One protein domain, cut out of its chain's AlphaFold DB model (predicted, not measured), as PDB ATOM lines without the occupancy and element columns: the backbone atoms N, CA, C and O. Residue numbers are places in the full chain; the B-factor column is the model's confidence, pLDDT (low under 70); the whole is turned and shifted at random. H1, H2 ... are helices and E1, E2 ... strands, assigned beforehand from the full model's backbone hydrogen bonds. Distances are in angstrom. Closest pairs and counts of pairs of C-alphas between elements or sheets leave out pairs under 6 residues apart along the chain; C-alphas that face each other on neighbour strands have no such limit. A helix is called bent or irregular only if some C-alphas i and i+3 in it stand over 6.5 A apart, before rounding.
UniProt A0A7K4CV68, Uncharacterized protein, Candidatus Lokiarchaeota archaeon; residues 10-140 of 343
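What this domain is: This is residues 10 to 140 of the 343 residues of an uncharacterized protein of Candidatus Lokiarchaeota archaeon (UniProt A0A7K4CV68). Two four-stranded antiparallel sheets stand at opposite ends of the domain, with two helices between them, giving a row of sheet E2 E1 E8 E7, helix H3, helix H2 and sheet E3 E4 E5 E6. H3 covers one face of the first sheet and H2 one face of the second; the two helices pack on each other through residues 110 to 117 of H3, and the short H1 lies to one side on the way from E2 to H2. The first sheet is made from both ends of the printed part, the second from one run of strands between H2 and H3. The printed part has 131 residues, with three named helices and eight named strands in the order E1 E2 H1 H2 E3 E4 E5 E6 H3 E7 E8, and its class is mixed, helices and strands. It is compact, with a radius of gyration of the C-alphas of 15.5 A and spans of 44 by 34 by 21 A.

Where its parts are: E1, residues 12 to 16, begins at C-alpha 12, (145.736, 58.773, 60.402), and is 13.3 A long. E2 is residues 19 to 22, and H1 is residues 24 to 27. H2, residues 32 to 46, is 20.3 A long and begins at C-alpha 32, (144.694, 57.845, 72.106); it is only just irregular, C-alphas 37 and 40 being 6.6 A apart. E3 is residues 59 to 63. E4, residues 69 to 75, is 19.6 A long, and E5, residues 81 to 88, is 20.7 A long. E6 is residues 100 to 103. H3, residues 109 to 125, is 25.5 A long, with a kink of 29 degrees near residue 119; it is only just irregular, C-alphas 122 and 125 being 6.8 A apart. E7 is residues 128 to 131. E8, residues 135 to 139, ends at C-alpha 139, (142.298, 57.874, 56.887).

How they stand to each other: In the sheet E2 E1 E8 E7, E1 and E2 form a hairpin, with N 21 and O 14 at 2.7 A. E1 and E8 are antiparallel neighbours, with N 136 and O 15 at 2.7 A. E7 and E8 form a hairpin, with N 131 and O 135 at 2.7 A. H3 is on this sheet, making two layers, a helix on one face of a sheet; its height over the sheet is 8.7 A. It is over E8 and runs slantwise to the strands, at 37 degrees to E8 on the local plane; the closest C-alphas are those of Ile 116 and Val 137, 7.5 A apart. H3 touches H2 with residues 110 to 117 alone, at a shallow tilt of 26 degrees, opposite ways; the closest C-alphas, of Tyr 36 and Phe 117, are 6.7 A apart. H2 is on the sheet E3 E4 E5 E6, again two layers, at a height of 8.5 A over the sheet. It is over E4 and only just runs along the strands, at 29 degrees on the local plane; the C-alphas of Ala 38 and Leu 73 are the closest, 7.3 A apart. This sheet is a meander, each strand the antiparallel neighbour of the one before: N 62 and O 71 are 2.8 A apart, N 72 and O 84 2.8 A, and N 101 and O 83 2.8 A. H1 is on neither sheet; it is close to H2 but not clearly touching, the C-alphas of Thr 27 and Leu 35 being 7.8 A apart. O i to N i+4 pairs are within hydrogen-bond range in 9 of 11 cases in H2 and 9 of 13 in H3; H1 is too short for such a pair.

The domain as a whole: The two C-alphas farthest apart, of Gly 18 and Lys 55, are 45.2 A apart, while those of Gly 10 and Lys 140 are 8.7 A apart. The printed part has no cut. The long links are H2 to E3, residues 47 to 58, and E5 to E6, with 11 residues. The mean pLDDT of the printed part is 76.0; it is under 70 at residues 10 to 13, 21 to 30, 105 and 107 to 140.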
ATOM      1  N   GLY A  10     148.391  54.666  63.375       64.88
ATOM      2  CA  GLY A  10     149.049  54.473  62.080       64.88
ATOM      3  C   GLY A  10     148.171  54.792  60.873       64.88
ATOM      4  O   GLY A  10     148.688  55.147  59.810       64.88
ATOM      5  N   ALA A  11     146.852  54.729  61.054       66.56
ATOM      6  CA  ALA A  11     145.879  54.927  59.990       66.56
ATOM      7  C   ALA A  11     145.572  56.407  59.693       66.56
ATOM      8  O   ALA A  11     144.884  56.687  58.710       66.56
ATOM      9  N   LEU A  12     146.057  57.349  60.517       64.00
ATOM     10  CA  LEU A  12     145.736  58.773  60.402       64.00
ATOM     11  C   LEU A  12     146.920  59.594  59.872       64.00
ATOM     12  O   LEU A  12     148.044  59.524  60.380       64.00
ATOM     13  N   THR A  13     146.644  60.428  58.872       67.38
ATOM     14  CA  THR A  13     147.599  61.398  58.318       67.38
ATOM     15  C   THR A  13     147.040  62.806  58.378       67.38
ATOM     16  O   THR A  13     145.871  63.028  58.063       67.38
ATOM     17  N   VAL A  14     147.897  63.748  58.764       70.62
ATOM     18  CA  VAL A  14     147.615  65.181  58.814       70.62
ATOM     19  C   VAL A  14     148.435  65.852  57.730       70.62
ATOM     20  O   VAL A  14     149.657  65.887  57.802       70.62
ATOM     21  N   GLU A  15     147.782  66.388  56.721       74.12
ATOM     22  CA  GLU A  15     148.417  67.179  55.682       74.12
ATOM     23  C   GLU A  15     148.267  68.658  56.016       74.12
ATOM     24  O   GLU A  15     147.166  69.116  56.277       74.12
ATOM     25  N   LYS A  16     149.357  69.417  56.035       73.75
ATOM     26  CA  LYS A  16     149.329  70.874  56.189       73.75
ATOM     27  C   LYS A  16     150.297  71.475  55.190       73.75
ATOM     28  O   LYS A  16     151.430  71.006  55.097       73.75
ATOM     29  N   ASP A  17     149.845  72.484  54.451       78.06
ATOM     30  CA  ASP A  17     150.652  73.170  53.434       78.06
ATOM     31  C   ASP A  17     151.266  72.181  52.413       78.06
ATOM     32  O   ASP A  17     152.438  72.269  52.054       78.06
ATOM     33  N   GLY A  18     150.480  71.174  52.003       79.19
ATOM     34  CA  GLY A  18     150.894  70.122  51.064       79.19
ATOM     35  C   GLY A  18     151.843  69.065  51.641       79.19
ATOM     36  O   GLY A  18     152.282  68.168  50.922       79.19
ATOM     37  N   LYS A  19     152.184  69.139  52.934       76.38
ATOM     38  CA  LYS A  19     153.047  68.162  53.605       76.38
ATOM     39  C   LYS A  19     152.231  67.256  54.517       76.38
ATOM     40  O   LYS A  19     151.676  67.715  55.514       76.38
ATOM     41  N   ALA A  20     152.207  65.963  54.202       74.94
ATOM     42  CA  ALA A  20     151.599  64.936  55.039       74.94
ATOM     43  C   ALA A  20     152.528  64.522  56.189       74.94
ATOM     44  O   ALA A  20     153.694  64.180  55.989       74.94
ATOM     45  N   TRP A  21     151.980  64.505  57.396       64.81
ATOM     46  CA  TRP A  21     152.607  64.033  58.616       64.81
ATOM     47  C   TRP A  21     151.792  62.847  59.132       64.81
ATOM     48  O   TRP A  21     150.584  62.987  59.351       64.81
ATOM     49  N   PRO A  22     152.394  61.660  59.324       63.47
ATOM     50  CA  PRO A  22     151.720  60.620  60.087       63.47
ATOM     51  C   PRO A  22     151.434  61.161  61.493       63.47
ATOM     52  O   PRO A  22     152.238  61.913  62.034       63.47
ATOM     53  N   LEU A  23     150.306  60.786  62.098       62.78
ATOM     54  CA  LEU A  23     150.001  61.138  63.496       62.78
ATOM     55  C   LEU A  23     150.858  60.348  64.508       62.78
ATOM     56  O   LEU A  23     151.051  60.770  65.648       62.78
ATOM     57  N   VAL A  24     151.431  59.234  64.048       52.41
ATOM     58  CA  VAL A  24     152.292  58.285  64.774       52.41
ATOM     59  C   VAL A  24     153.474  58.904  65.555       52.41
ATOM     60  O   VAL A  24     153.713  58.459  66.678       52.41
ATOM     61  N   PRO A  25     154.213  59.922  65.061       48.09
ATOM     62  CA  PRO A  25     155.371  60.482  65.766       48.09
ATOM     63  C   PRO A  25     155.000  61.209  67.061       48.09
ATOM     64  O   PRO A  25     155.857  61.395  67.919       48.09
ATOM     65  N   LEU A  26     153.741  61.636  67.199       49.69
ATOM     66  CA  LEU A  26     153.262  62.401  68.351       49.69
ATOM     67  C   LEU A  26     152.636  61.503  69.421       49.69
ATOM     68  O   LEU A  26     152.596  61.881  70.590       49.69
ATOM     69  N   THR A  27     152.153  60.319  69.036       51.62
ATOM     70  CA  THR A  27     151.541  59.367  69.966       51.62
ATOM     71  C   THR A  27     152.548  58.379  70.540       51.62
ATOM     72  O   THR A  27     152.373  57.954  71.679       51.62
ATOM     73  N   GLY A  28     153.599  57.999  69.803       60.50
ATOM     74  CA  GLY A  28     154.476  56.902  70.227       60.50
ATOM     75  C   GLY A  28     153.660  55.668  70.652       60.50
ATOM     76  O   GLY A  28     152.718  55.286  69.957       60.50
ATOM     77  N   GLN A  29     153.973  55.107  71.829       62.22
ATOM     78  CA  GLN A  29     153.250  54.006  72.501       62.22
ATOM     79  C   GLN A  29     151.951  54.448  73.223       62.22
ATOM     80  O   GLN A  29     151.219  53.628  73.777       62.22
ATOM     81  N   SER A  30     151.607  55.741  73.207       68.25
ATOM     82  CA  SER A  30     150.445  56.271  73.928       68.25
ATOM     83  C   SER A  30     149.114  55.899  73.299       68.25
ATOM     84  O   SER A  30     148.802  56.267  72.170       68.25
ATOM     85  N   CYS A  31     148.263  55.239  74.088       77.50
ATOM     86  CA  CYS A  31     146.849  55.066  73.768       77.50
ATOM     87  C   CYS A  31     146.160  56.429  73.509       77.50
ATOM     88  O   CYS A  31     146.259  57.315  74.366       77.50
ATOM     89  N   PRO A  32     145.400  56.598  72.408       79.12
ATOM     90  CA  PRO A  32     144.694  57.845  72.106       79.12
ATOM     91  C   PRO A  32     143.771  58.336  73.234       79.12
ATOM     92  O   PRO A  32     143.710  59.530  73.511       79.12
ATOM     93  N   ALA A  33     143.122  57.412  73.949       80.81
ATOM     94  CA  ALA A  33     142.326  57.696  75.147       80.81
ATOM     95  C   ALA A  33     143.053  58.569  76.181       80.81
ATOM     96  O   ALA A  33     142.464  59.459  76.793       80.81
ATOM     97  N   LEU A  34     144.333  58.264  76.400       83.56
ATOM     98  CA  LEU A  34     145.158  58.917  77.402       83.56
ATOM     99  C   LEU A  34     145.473  60.343  76.956       83.56
ATOM    100  O   LEU A  34     145.238  61.284  77.710       83.56
ATOM    101  N   LEU A  35     145.944  60.505  75.719       84.00
ATOM    102  CA  LEU A  35     146.290  61.817  75.167       84.00
ATOM    103  C   LEU A  35     145.080  62.744  75.111       84.00
ATOM    104  O   LEU A  35     145.183  63.905  75.496       84.00
ATOM    105  N   TYR A  36     143.923  62.209  74.728       84.31
ATOM    106  CA  TYR A  36     142.662  62.938  74.714       84.31
ATOM    107  C   TYR A  36     142.359  63.624  76.052       84.31
ATOM    108  O   TYR A  36     141.969  64.791  76.090       84.31
ATOM    109  N   VAL A  37     142.560  62.898  77.155       86.38
ATOM    110  CA  VAL A  37     142.376  63.429  78.508       86.38
ATOM    111  C   VAL A  37     143.528  64.320  78.923       86.38
ATOM    112  O   VAL A  37     143.287  65.304  79.613       86.38
ATOM    113  N   ALA A  38     144.756  63.999  78.524       88.81
ATOM    114  CA  ALA A  38     145.934  64.732  78.952       88.81
ATOM    115  C   ALA A  38     146.003  66.145  78.356       88.81
ATOM    116  O   ALA A  38     146.322  67.094  79.071       88.81
ATOM    117  N   ILE A  39     145.670  66.300  77.072       88.06
ATOM    118  CA  ILE A  39     145.846  67.548  76.314       88.06
ATOM    119  C   ILE A  39     145.235  68.776  77.015       88.06
ATOM    120  O   ILE A  39     145.978  69.740  77.211       88.06
ATOM    121  N   PRO A  40     143.961  68.774  77.466       89.31
ATOM    122  CA  PRO A  40     143.385  69.913  78.183       89.31
ATOM    123  C   PRO A  40     144.235  70.378  79.373       89.31
ATOM    124  O   PRO A  40     144.451  71.575  79.564       89.31
ATOM    125  N   TYR A  41     144.755  69.433  80.157       91.69
ATOM    126  CA  TYR A  41     145.554  69.722  81.345       91.69
ATOM    127  C   TYR A  41     146.952  70.206  80.980       91.69
ATOM    128  O   TYR A  41     147.433  71.168  81.570       91.69
ATOM    129  N   LEU A  42     147.580  69.599  79.972       90.31
ATOM    130  CA  LEU A  42     148.879  70.040  79.465       90.31
ATOM    131  C   LEU A  42     148.806  71.475  78.928       90.31
ATOM    132  O   LEU A  42     149.684  72.286  79.221       90.31
ATOM    133  N   MET A  43     147.734  71.820  78.206       87.56
ATOM    134  CA  MET A  43     147.484  73.186  77.735       87.56
ATOM    135  C   MET A  43     147.324  74.168  78.900       87.56
ATOM    136  O   MET A  43     147.971  75.215  78.908       87.56
ATOM    137  N   ALA A  44     146.527  73.812  79.909       90.38
ATOM    138  CA  ALA A  44     146.350  74.626  81.106       90.38
ATOM    139  C   ALA A  44     147.688  74.832  81.856       90.38
ATOM    140  O   ALA A  44     148.110  75.963  82.102       90.38
ATOM    141  N   MET A  45     148.423  73.759  82.162       91.88
ATOM    142  CA  MET A  45     149.715  73.825  82.867       91.88
ATOM    143  C   MET A  45     150.779  74.604  82.085       91.88
ATOM    144  O   MET A  45     151.631  75.296  82.662       91.88
ATOM    145  N   ARG A  46     150.749  74.516  80.752       88.56
ATOM    146  CA  ARG A  46     151.610  75.319  79.884       88.56
ATOM    147  C   ARG A  46     151.352  76.811  80.078       88.56
ATOM    148  O   ARG A  46     152.312  77.572  80.152       88.56
ATOM    149  N   ASN A  47     150.093  77.202  80.238       87.69
ATOM    150  CA  ASN A  47     149.676  78.576  80.516       87.69
ATOM    151  C   ASN A  47     149.846  78.996  81.990       87.69
ATOM    152  O   ASN A  47     149.382  80.063  82.380       87.69
ATOM    153  N   GLY A  48     150.511  78.184  82.820       90.75
ATOM    154  CA  GLY A  48     150.800  78.525  84.218       90.75
ATOM    155  C   GLY A  48     149.616  78.335  85.170       90.75
ATOM    156  O   GLY A  48     149.646  78.840  86.297       90.75
ATOM    157  N   VAL A  49     148.580  77.616  84.731       90.75
ATOM    158  CA  VAL A  49     147.471  77.186  85.584       90.75
ATOM    159  C   VAL A  49     147.984  76.296  86.709       90.75
ATOM    160  O   VAL A  49     148.807  75.410  86.483       90.75
ATOM    161  N   ARG A  50     147.437  76.510  87.908       91.25
ATOM    162  CA  ARG A  50     147.637  75.648  89.076       91.25
ATOM    163  C   ARG A  50     146.308  75.016  89.457       91.25
ATOM    164  O   ARG A  50     145.282  75.695  89.479       91.25
ATOM    165  N   PHE A  51     146.327  73.729  89.774       90.12
ATOM    166  CA  PHE A  51     145.122  73.013  90.170       90.12
ATOM    167  C   PHE A  51     144.995  73.018  91.695       90.12
ATOM    168  O   PHE A  51     145.842  72.437  92.372       90.12
ATOM    169  N   PRO A  52     143.947  73.635  92.270       84.81
ATOM    170  CA  PRO A  52     143.872  73.859  93.715       84.81
ATOM    171  C   PRO A  52     143.816  72.559  94.533       84.81
ATOM    172  O   PRO A  52     144.202  72.544  95.699       84.81
ATOM    173  N   TRP A  53     143.371  71.452  93.930       85.94
ATOM    174  CA  TRP A  53     143.326  70.140  94.579       85.94
ATOM    175  C   TRP A  53     144.658  69.376  94.558       85.94
ATOM    176  O   TRP A  53     144.767  68.368  95.257       85.94
ATOM    177  N   GLU A  54     145.662  69.824  93.803       90.12
ATOM    178  CA  GLU A  54     146.957  69.144  93.695       90.12
ATOM    179  C   GLU A  54     147.984  69.740  94.649       90.12
ATOM    180  O   GLU A  54     148.043  70.950  94.842       90.12
ATOM    181  N   LYS A  55     148.808  68.890  95.272       89.19
ATOM    182  CA  LYS A  55     149.850  69.355  96.205       89.19
ATOM    183  C   LYS A  55     151.028  70.019  95.495       89.19
ATOM    184  O   LYS A  55     151.625  70.924  96.067       89.19
ATOM    185  N   ASP A  56     151.361  69.533  94.306       92.88
ATOM    186  CA  ASP A  56     152.471  70.000  93.481       92.88
ATOM    187  C   ASP A  56     151.908  70.850  92.340       92.88
ATOM    188  O   ASP A  56     151.154  70.351  91.510       92.88
ATOM    189  N   ASP A  57     152.285  72.127  92.292       92.00
ATOM    190  CA  ASP A  57     151.832  73.080  91.271       92.00
ATOM    191  C   ASP A  57     152.248  72.678  89.844       92.00
ATOM    192  O   ASP A  57     151.697  73.190  88.870       92.00
ATOM    193  N   ASN A  58     153.218  71.770  89.712       94.69
ATOM    194  CA  ASN A  58     153.701  71.263  88.434       94.69
ATOM    195  C   ASN A  58     153.188  69.859  88.122       94.69
ATOM    196  O   ASN A  58     153.675  69.269  87.158       94.69
ATOM    197  N   ALA A  59     152.252  69.310  88.898       94.94
ATOM    198  CA  ALA A  59     151.694  67.994  88.638       94.94
ATOM    199  C   ALA A  59     150.167  67.983  88.729       94.94
ATOM    200  O   ALA A  59     149.559  68.707  89.513       94.94
ATOM    201  N   VAL A  60     149.536  67.128  87.931       94.12
ATOM    202  CA  VAL A  60     148.107  66.848  88.033       94.12
ATOM    203  C   VAL A  60     147.849  65.387  87.754       94.12
ATOM    204  O   VAL A  60     148.366  64.821  86.789       94.12
ATOM    205  N   LYS A  61     147.057  64.759  88.615       93.19
ATOM    206  CA  LYS A  61     146.597  63.397  88.373       93.19
ATOM    207  C   LYS A  61     145.405  63.450  87.430       93.19
ATOM    208  O   LYS A  61     144.687  64.443  87.361       93.19
ATOM    209  N   VAL A  62     145.199  62.396  86.668       90.69
ATOM    210  CA  VAL A  62     144.089  62.283  85.723       90.69
ATOM    211  C   VAL A  62     143.795  60.812  85.503       90.69
ATOM    212  O   VAL A  62     144.695  59.976  85.507       90.69
ATOM    213  N   THR A  63     142.521  60.498  85.306       88.44
ATOM    214  CA  THR A  63     142.064  59.132  85.035       88.44
ATOM    215  C   THR A  63     141.656  59.025  83.573       88.44
ATOM    216  O   THR A  63     140.968  59.900  83.053       88.44
ATOM    217  N   CYS A  64     142.055  57.951  82.897       85.44
ATOM    218  CA  CYS A  64     141.586  57.611  81.551       85.44
ATOM    219  C   CYS A  64     140.042  57.561  81.511       85.44
ATOM    220  O   CYS A  64     139.444  57.104  82.484       85.44
ATOM    221  N   PRO A  65     139.351  57.947  80.415       78.75
ATOM    222  CA  PRO A  65     137.887  57.953  80.382       78.75
ATOM    223  C   PRO A  65     137.282  56.579  80.656       78.75
ATOM    224  O   PRO A  65     136.213  56.500  81.247       78.75
ATOM    225  N   ALA A  66     137.983  55.508  80.274       78.25
ATOM    226  CA  ALA A  66     137.579  54.130  80.530       78.25
ATOM    227  C   ALA A  66     137.746  53.694  82.004       78.25
ATOM    228  O   ALA A  66     137.357  52.588  82.358       78.25
ATOM    229  N   GLY A  67     138.351  54.523  82.861       76.38
ATOM    230  CA  GLY A  67     138.516  54.257  84.294       76.38
ATOM    231  C   GLY A  67     139.613  53.252  84.662       76.38
ATOM    232  O   GLY A  67     139.786  52.960  85.839       76.38
ATOM    233  N   HIS A  68     140.355  52.726  83.684       79.94
ATOM    234  CA  HIS A  68     141.317  51.631  83.890       79.94
ATOM    235  C   HIS A  68     142.726  52.076  84.285       79.94
ATOM    236  O   HIS A  68     143.524  51.251  84.721       79.94
ATOM    237  N   VAL A  69     143.064  53.348  84.061       83.94
ATOM    238  CA  VAL A  69     144.425  53.870  84.230       83.94
ATOM    239  C   VAL A  69     144.363  55.246  84.869       83.94
ATOM    240  O   VAL A  69     143.705  56.137  84.326       83.94
ATOM    241  N   ASP A  70     145.091  55.420  85.967       89.62
ATOM    242  CA  ASP A  70     145.403  56.728  86.538       89.62
ATOM    243  C   ASP A  70     146.831  57.102  86.154       89.62
ATOM    244  O   ASP A  70     147.747  56.280  86.244       89.62
ATOM    245  N   PHE A  71     147.038  58.345  85.747       91.44
ATOM    246  CA  PHE A  71     148.348  58.864  85.381       91.44
ATOM    247  C   PHE A  71     148.574  60.256  85.965       91.44
ATOM    248  O   PHE A  71     147.638  61.003  86.242       91.44
ATOM    249  N   GLU A  72     149.839  60.588  86.187       94.00
ATOM    250  CA  GLU A  72     150.306  61.910  86.581       94.00
ATOM    251  C   GLU A  72     150.866  62.618  85.356       94.00
ATOM    252  O   GLU A  72     151.737  62.092  84.666       94.00
ATOM    253  N   LEU A  73     150.385  63.827  85.102       94.25
ATOM    254  CA  LEU A  73     151.003  64.765  84.181       94.25
ATOM    255  C   LEU A  73     151.890  65.690  84.994       94.25
ATOM    256  O   LEU A  73     151.404  66.335  85.920       94.25
ATOM    257  N   ARG A  74     153.168  65.776  84.644       95.00
ATOM    258  CA  ARG A  74     154.152  66.609  85.334       95.00
ATOM    259  C   ARG A  74     154.838  67.548  84.350       95.00
ATOM    260  O   ARG A  74     155.218  67.128  83.261       95.00
ATOM    261  N   LYS A  75     155.002  68.814  84.729       93.19
ATOM    262  CA  LYS A  75     155.809  69.800  84.000       93.19
ATOM    263  C   LYS A  75     157.256  69.706  84.472       93.19
ATOM    264  O   LYS A  75     157.543  69.869  85.657       93.19
ATOM    265  N   ASP A  76     158.164  69.444  83.543       90.62
ATOM    266  CA  ASP A  76     159.597  69.387  83.808       90.62
ATOM    267  C   ASP A  76     160.187  70.806  83.909       90.62
ATOM    268  O   ASP A  76     159.665  71.769  83.341       90.62
ATOM    269  N   ARG A  77     161.331  70.947  84.595       88.31
ATOM    270  CA  ARG A  77     162.022  72.247  84.763       88.31
ATOM    271  C   ARG A  77     162.400  72.910  83.432       88.31
ATOM    272  O   ARG A  77     162.451  74.130  83.362       88.31
ATOM    273  N   GLY A  78     162.636  72.113  82.388       86.88
ATOM    274  CA  GLY A  78     162.928  72.588  81.032       86.88
ATOM    275  C   GLY A  78     161.697  73.010  80.219       86.88
ATOM    276  O   GLY A  78     161.825  73.255  79.026       86.88
ATOM    277  N   GLY A  79     160.500  73.039  80.819       84.75
ATOM    278  CA  GLY A  79     159.251  73.393  80.134       84.75
ATOM    279  C   GLY A  79     158.594  72.249  79.352       84.75
ATOM    280  O   GLY A  79     157.504  72.443  78.816       84.75
ATOM    281  N   GLY A  80     159.224  71.071  79.310       87.88
ATOM    282  CA  GLY A  80     158.629  69.842  78.782       87.88
ATOM    283  C   GLY A  80     157.586  69.236  79.724       87.88
ATOM    284  O   GLY A  80     157.387  69.714  80.844       87.88
ATOM    285  N   PHE A  81     156.937  68.164  79.276       89.62
ATOM    286  CA  PHE A  81     155.975  67.420  80.079       89.62
ATOM    287  C   PHE A  81     156.324  65.934  80.138       89.62
ATOM    288  O   PHE A  81     156.931  65.356  79.235       89.62
ATOM    289  N   ARG A  82     155.897  65.299  81.223       90.25
ATOM    290  CA  ARG A  82     156.020  63.864  81.438       90.25
ATOM    291  C   ARG A  82     154.686  63.305  81.871       90.25
ATOM    292  O   ARG A  82     154.011  63.896  82.711       90.25
ATOM    293  N   ILE A  83     154.333  62.160  81.308       91.38
ATOM    294  CA  ILE A  83     153.179  61.380  81.730       91.38
ATOM    295  C   ILE A  83     153.713  60.149  82.452       91.38
ATOM    296  O   ILE A  83     154.490  59.398  81.872       91.38
ATOM    297  N   THR A  84     153.307  59.943  83.699       91.06
ATOM    298  CA  THR A  84     153.689  58.765  84.485       91.06
ATOM    299  C   THR A  84     152.446  57.972  84.843       91.06
ATOM    300  O   THR A  84     151.531  58.502  85.470       91.06
ATOM    301  N   VAL A  85     152.402  56.694  84.487       90.56
ATOM    302  CA  VAL A  85     151.285  55.814  84.857       90.56
ATOM    303  C   VAL A  85     151.382  55.475  86.343       90.56
ATOM    304  O   VAL A  85     152.354  54.868  86.783       90.56
ATOM    305  N   LEU A  86     150.379  55.863  87.131       89.56
ATOM    306  CA  LEU A  86     150.358  55.651  88.581       89.56
ATOM    307  C   LEU A  86     149.673  54.342  88.968       89.56
ATOM    308  O   LEU A  86     150.102  53.661  89.896       89.56
ATOM    309  N   HIS A  87     148.573  54.018  88.294       88.94
ATOM    310  CA  HIS A  87     147.759  52.851  88.603       88.94
ATOM    311  C   HIS A  87     147.120  52.290  87.337       88.94
ATOM    312  O   HIS A  87     146.800  53.033  86.409       88.94
ATOM    313  N   GLN A  88     146.911  50.976  87.333       86.06
ATOM    314  CA  GLN A  88     146.291  50.237  86.248       86.06
ATOM    315  C   GLN A  88     145.541  49.029  86.807       86.06
ATOM    316  O   GLN A  88     146.102  48.249  87.573       86.06
ATOM    317  N   ASP A  89     144.290  48.844  86.392       82.25
ATOM    318  CA  ASP A  89     143.413  47.770  86.886       82.25
ATOM    319  C   ASP A  89     143.588  46.420  86.153       82.25
ATOM    320  O   ASP A  89     142.756  45.520  86.267       82.25
ATOM    321  N   GLY A  90     144.652  46.287  85.353       76.88
ATOM    322  CA  GLY A  90     144.967  45.098  84.555       76.88
ATOM    323  C   GLY A  90     144.179  44.952  83.246       76.88
ATOM    324  O   GLY A  90     144.509  44.078  82.443       76.88
ATOM    325  N   LYS A  91     143.171  45.797  82.974       80.94
ATOM    326  CA  LYS A  91     142.412  45.741  81.707       80.94
ATOM    327  C   LYS A  91     143.090  46.497  80.572       80.94
ATOM    328  O   LYS A  91     142.959  46.119  79.408       80.94
ATOM    329  N   CYS A  92     143.828  47.558  80.889       80.12
ATOM    330  CA  CYS A  92     144.715  48.186  79.915       80.12
ATOM    331  C   CYS A  92     145.906  47.253  79.652       80.12
ATOM    332  O   CYS A  92     146.437  46.678  80.591       80.12
ATOM    333  N   ARG A  93     146.336  47.095  78.396       79.62
ATOM    334  CA  ARG A  93     147.568  46.353  78.041       79.62
ATOM    335  C   ARG A  93     148.638  47.231  77.396       79.62
ATOM    336  O   ARG A  93     149.729  46.753  77.128       79.62
ATOM    337  N   LYS A  94     148.296  48.487  77.094       78.81
ATOM    338  CA  LYS A  94     149.154  49.398  76.322       78.81
ATOM    339  C   LYS A  94     150.229  50.076  77.162       78.81
ATOM    340  O   LYS A  94     151.213  50.513  76.596       78.81
ATOM    341  N   HIS A  95     150.004  50.161  78.467       80.50
ATOM    342  CA  HIS A  95     150.813  50.934  79.396       80.50
ATOM    343  C   HIS A  95     151.188  50.068  80.583       80.50
ATOM    344  O   HIS A  95     150.388  49.208  80.952       80.50
ATOM    345  N   ALA A  96     152.363  50.278  81.162       81.94
ATOM    346  CA  ALA A  96     152.796  49.645  82.402       81.94
ATOM    347  C   ALA A  96     152.812  50.656  83.559       81.94
ATOM    348  O   ALA A  96     153.023  51.852  83.368       81.94
ATOM    349  N   VAL A  97     152.613  50.185  84.792       86.88
ATOM    350  CA  VAL A  97     152.737  51.035  85.988       86.88
ATOM    351  C   VAL A  97     154.168  51.571  86.100       86.88
ATOM    352  O   VAL A  97     155.128  50.833  85.892       86.88
ATOM    353  N   ASN A  98     154.304  52.852  86.453       87.06
ATOM    354  CA  ASN A  98     155.549  53.629  86.480       87.06
ATOM    355  C   ASN A  98     156.209  53.863  85.113       87.06
ATOM    356  O   ASN A  98     157.314  54.403  85.060       87.06
ATOM    357  N   GLU A  99     155.545  53.513  84.012       84.00
ATOM    358  CA  GLU A  99     156.003  53.907  82.687       84.00
ATOM    359  C   GLU A  99     155.988  55.434  82.575       84.00
ATOM    360  O   GLU A  99     154.961  56.085  82.798       84.00
ATOM    361  N   ALA A 100     157.156  55.998  82.266       84.25
ATOM    362  CA  ALA A 100     157.329  57.412  81.994       84.25
ATOM    363  C   ALA A 100     157.305  57.621  80.482       84.25
ATOM    364  O   ALA A 100     158.246  57.258  79.777       84.25
ATOM    365  N   ILE A 101     156.243  58.248  80.002       81.75
ATOM    366  CA  ILE A 101     156.081  58.594  78.600       81.75
ATOM    367  C   ILE A 101     156.528  60.054  78.449       81.75
ATOM    368  O   ILE A 101     155.838  60.963  78.935       81.75
ATOM    369  N   PRO A 102     157.697  60.314  77.834       76.06
ATOM    370  CA  PRO A 102     158.130  61.677  77.573       76.06
ATOM    371  C   PRO A 102     157.179  62.316  76.563       76.06
ATOM    372  O   PRO A 102     156.850  61.719  75.538       76.06
ATOM    373  N   PHE A 103     156.742  63.543  76.844       76.44
ATOM    374  CA  PHE A 103     155.822  64.254  75.971       76.44
ATOM    375  C   PHE A 103     156.258  65.709  75.806       76.44
ATOM    376  O   PHE A 103     156.269  66.503  76.746       76.44
ATOM    377  N   SER A 104     156.635  66.075  74.584       71.06
ATOM    378  CA  SER A 104     157.040  67.438  74.253       71.06
ATOM    379  C   SER A 104     156.061  68.014  73.244       71.06
ATOM    380  O   SER A 104     156.018  67.572  72.100       71.06
ATOM    381  N   ILE A 105     155.264  68.993  73.673       69.94
ATOM    382  CA  ILE A 105     154.454  69.807  72.763       69.94
ATOM    383  C   ILE A 105     155.238  71.082  72.489       69.94
ATOM    384  O   ILE A 105     155.435  71.888  73.406       69.94
ATOM    385  N   LYS A 106     155.651  71.305  71.237       70.62
ATOM    386  CA  LYS A 106     156.202  72.613  70.878       70.62
ATOM    387  C   LYS A 106     155.105  73.671  70.923       70.62
ATOM    388  O   LYS A 106     153.925  73.355  70.746       70.62
ATOM    389  N   PRO A 107     155.473  74.943  71.139       60.97
ATOM    390  CA  PRO A 107     154.504  76.003  71.284       60.97
ATOM    391  C   PRO A 107     153.421  76.063  70.204       60.97
ATOM    392  O   PRO A 107     152.241  76.215  70.541       60.97
ATOM    393  N   ASP A 108     153.826  75.852  68.960       63.28
ATOM    394  CA  ASP A 108     152.982  75.990  67.774       63.28
ATOM    395  C   ASP A 108     152.114  74.747  67.513       63.28
ATOM    396  O   ASP A 108     151.080  74.832  66.850       63.28
ATOM    397  N   ASP A 109     152.469  73.608  68.113       66.81
ATOM    398  CA  ASP A 109     151.777  72.339  67.894       66.81
ATOM    399  C   ASP A 109     150.484  72.244  68.716       66.81
ATOM    400  O   ASP A 109     149.553  71.558  68.316       66.81
ATOM    401  N   ALA A 110     150.366  72.934  69.857       58.84
ATOM    402  CA  ALA A 110     149.228  72.745  70.773       58.84
ATOM    403  C   ALA A 110     147.864  73.127  70.173       58.84
ATOM    404  O   ALA A 110     146.863  72.462  70.442       58.84
ATOM    405  N   ALA A 111     147.819  74.184  69.357       58.38
ATOM    406  CA  ALA A 111     146.602  74.572  68.645       58.38
ATOM    407  C   ALA A 111     146.226  73.513  67.599       58.38
ATOM    408  O   ALA A 111     145.068  73.123  67.489       58.38
ATOM    409  N   ILE A 112     147.236  72.990  66.902       63.94
ATOM    410  CA  ILE A 112     147.106  71.914  65.923       63.94
ATOM    411  C   ILE A 112     146.634  70.619  66.612       63.94
ATOM    412  O   ILE A 112     145.754  69.939  66.098       63.94
ATOM    413  N   PHE A 113     147.133  70.317  67.813       64.69
ATOM    414  CA  PHE A 113     146.741  69.151  68.604       64.69
ATOM    415  C   PHE A 113     145.277  69.173  69.017       64.69
ATOM    416  O   PHE A 113     144.607  68.154  68.872       64.69
ATOM    417  N   ASN A 114     144.789  70.296  69.549       60.09
ATOM    418  CA  ASN A 114     143.406  70.367  70.008       60.09
ATOM    419  C   ASN A 114     142.437  70.156  68.844       60.09
ATOM    420  O   ASN A 114     141.495  69.382  68.963       60.09
ATOM    421  N   GLU A 115     142.733  70.773  67.700       62.00
ATOM    422  CA  GLU A 115     141.992  70.543  66.468       62.00
ATOM    423  C   GLU A 115     142.092  69.056  66.084       62.00
ATOM    424  O   GLU A 115     141.102  68.339  66.196       62.00
ATOM    425  N   ILE A 116     143.278  68.529  65.754       62.03
ATOM    426  CA  ILE A 116     143.453  67.148  65.261       62.03
ATOM    427  C   ILE A 116     142.805  66.091  66.170       62.03
ATOM    428  O   ILE A 116     142.196  65.144  65.670       62.03
ATOM    429  N   PHE A 117     142.916  66.222  67.494       61.06
ATOM    430  CA  PHE A 117     142.408  65.203  68.412       61.06
ATOM    431  C   PHE A 117     140.881  65.200  68.522       61.06
ATOM    432  O   PHE A 117     140.287  64.125  68.635       61.06
ATOM    433  N   LEU A 118     140.242  66.374  68.443       58.56
ATOM    434  CA  LEU A 118     138.789  66.473  68.295       58.56
ATOM    435  C   LEU A 118     138.335  65.749  67.012       58.56
ATOM    436  O   LEU A 118     137.314  65.062  67.028       58.56
ATOM    437  N   PHE A 119     139.128  65.813  65.934       56.00
ATOM    438  CA  PHE A 119     138.805  65.171  64.653       56.00
ATOM    439  C   PHE A 119     138.999  63.658  64.635       56.00
ATOM    440  O   PHE A 119     138.148  62.971  64.077       56.00
ATOM    441  N   SER A 120     140.035  63.103  65.270       54.97
ATOM    442  CA  SER A 120     140.291  61.649  65.257       54.97
ATOM    443  C   SER A 120     139.104  60.804  65.749       54.97
ATOM    444  O   SER A 120     138.962  59.655  65.340       54.97
ATOM    445  N   PHE A 121     138.222  61.372  66.580       53.91
ATOM    446  CA  PHE A 121     136.982  60.719  67.018       53.91
ATOM    447  C   PHE A 121     135.777  60.971  66.103       53.91
ATOM    448  O   PHE A 121     134.871  60.143  66.068       53.91
ATOM    449  N   MET A 122     135.750  62.080  65.358       51.53
ATOM    450  CA  MET A 122     134.680  62.376  64.393       51.53
ATOM    451  C   MET A 122     134.884  61.661  63.049       51.53
ATOM    452  O   MET A 122     133.913  61.373  62.356       51.53
ATOM    453  N   VAL A 123     136.135  61.337  62.702       48.72
ATOM    454  CA  VAL A 123     136.543  60.657  61.456       48.72
ATOM    455  C   VAL A 123     136.174  59.162  61.446       48.72
ATOM    456  O   VAL A 123     136.402  58.492  60.442       48.72
ATOM    457  N   SER A 124     135.544  58.602  62.494       48.38
ATOM    458  CA  SER A 124     135.066  57.207  62.397       48.38
ATOM    459  C   SER A 124     134.045  56.999  61.273       48.38
ATOM    460  O   SER A 124     133.888  55.862  60.838       48.38
ATOM    461  N   ASP A 125     133.417  58.074  60.775       45.94
ATOM    462  CA  ASP A 125     132.314  58.006  59.810       45.94
ATOM    463  C   ASP A 125     132.595  58.704  58.462       45.94
ATOM    464  O   ASP A 125     131.690  58.828  57.641       45.94
ATOM    465  N   GLY A 126     133.832  59.151  58.194       53.06
ATOM    466  CA  GLY A 126     134.176  59.837  56.939       53.06
ATOM    467  C   GLY A 126     135.658  59.765  56.564       53.06
ATOM    468  O   GLY A 126     136.523  59.574  57.411       53.06
ATOM    469  N   ASN A 127     135.964  59.924  55.273       59.66
ATOM    470  CA  ASN A 127     137.296  59.646  54.713       59.66
ATOM    471  C   ASN A 127     138.284  60.830  54.804       59.66
ATOM    472  O   ASN A 127     139.499  60.627  54.720       59.66
ATOM    473  N   LYS A 128     137.789  62.071  54.955       62.28
ATOM    474  CA  LYS A 128     138.591  63.306  54.871       62.28
ATOM    475  C   LYS A 128     137.901  64.485  55.573       62.28
ATOM    476  O   LYS A 128     136.697  64.650  55.420       62.28
ATOM    477  N   ILE A 129     138.653  65.330  56.283       59.12
ATOM    478  CA  ILE A 129     138.170  66.593  56.877       59.12
ATOM    479  C   ILE A 129     139.195  67.711  56.622       59.12
ATOM    480  O   ILE A 129     140.397  67.457  56.668       59.12
ATOM    481  N   ILE A 130     138.724  68.937  56.359       55.53
ATOM    482  CA  ILE A 130     139.547  70.145  56.168       55.53
ATOM    483  C   ILE A 130     139.393  71.057  57.397       55.53
ATOM    484  O   ILE A 130     138.283  71.463  57.733       55.53
ATOM    485  N   LEU A 131     140.500  71.383  58.057       59.50
ATOM    486  CA  LEU A 131     140.596  72.213  59.259       59.50
ATOM    487  C   LEU A 131     141.033  73.646  58.906       59.50
ATOM    488  O   LEU A 131     141.547  73.893  57.805       59.50
ATOM    489  N   PRO A 132     140.899  74.609  59.842       49.59
ATOM    490  CA  PRO A 132     141.461  75.944  59.677       49.59
ATOM    491  C   PRO A 132     142.956  75.907  59.321       49.59
ATOM    492  O   PRO A 132     143.723  75.121  59.873       49.59
ATOM    493  N   GLY A 133     143.377  76.783  58.404       59.97
ATOM    494  CA  GLY A 133     144.769  76.843  57.947       59.97
ATOM    495  C   GLY A 133     145.159  75.736  56.963       59.97
ATOM    496  O   GLY A 133     146.315  75.332  56.957       59.97
ATOM    497  N   ASN A 134     144.208  75.250  56.153       64.31
ATOM    498  CA  ASN A 134     144.426  74.245  55.102       64.31
ATOM    499  C   ASN A 134     145.023  72.926  55.618       64.31
ATOM    500  O   ASN A 134     145.776  72.261  54.907       64.31
ATOM    501  N   VAL A 135     144.695  72.548  56.857       64.19
ATOM    502  CA  VAL A 135     145.106  71.251  57.401       64.19
ATOM    503  C   VAL A 135     144.066  70.207  57.011       64.19
ATOM    504  O   VAL A 135     142.891  70.389  57.287       64.19
ATOM    505  N   ILE A 136     144.456  69.116  56.373       68.12
ATOM    506  CA  ILE A 136     143.569  68.043  55.934       68.12
ATOM    507  C   ILE A 136     143.883  66.790  56.748       68.12
ATOM    508  O   ILE A 136     145.019  66.327  56.762       68.12
ATOM    509  N   VAL A 137     142.880  66.201  57.396       67.56
ATOM    510  CA  VAL A 137     143.021  64.911  58.084       67.56
ATOM    511  C   VAL A 137     142.291  63.847  57.279       67.56
ATOM    512  O   VAL A 137     141.124  64.026  56.933       67.56
ATOM    513  N   SER A 138     142.971  62.751  56.957       68.94
ATOM    514  CA  SER A 138     142.396  61.635  56.198       68.94
ATOM    515  C   SER A 138     142.833  60.287  56.763       68.94
ATOM    516  O   SER A 138     143.877  60.179  57.417       68.94
ATOM    517  N   ARG A 139     142.004  59.264  56.527       69.50
ATOM    518  CA  ARG A 139     142.298  57.874  56.887       69.50
ATOM    519  C   ARG A 139     142.869  57.153  55.669       69.50
ATOM    520  O   ARG A 139     142.264  57.207  54.603       69.50
ATOM    521  N   LYS A 140     144.001  56.460  55.816       68.19
ATOM    522  CA  LYS A 140     144.670  55.781  54.686       68.19
ATOM    523  C   LYS A 140     143.830  54.674  54.039       68.19
ATOM    524  O   LYS A 140     143.879  54.514  52.826       68.19
TER     525      LYS A 140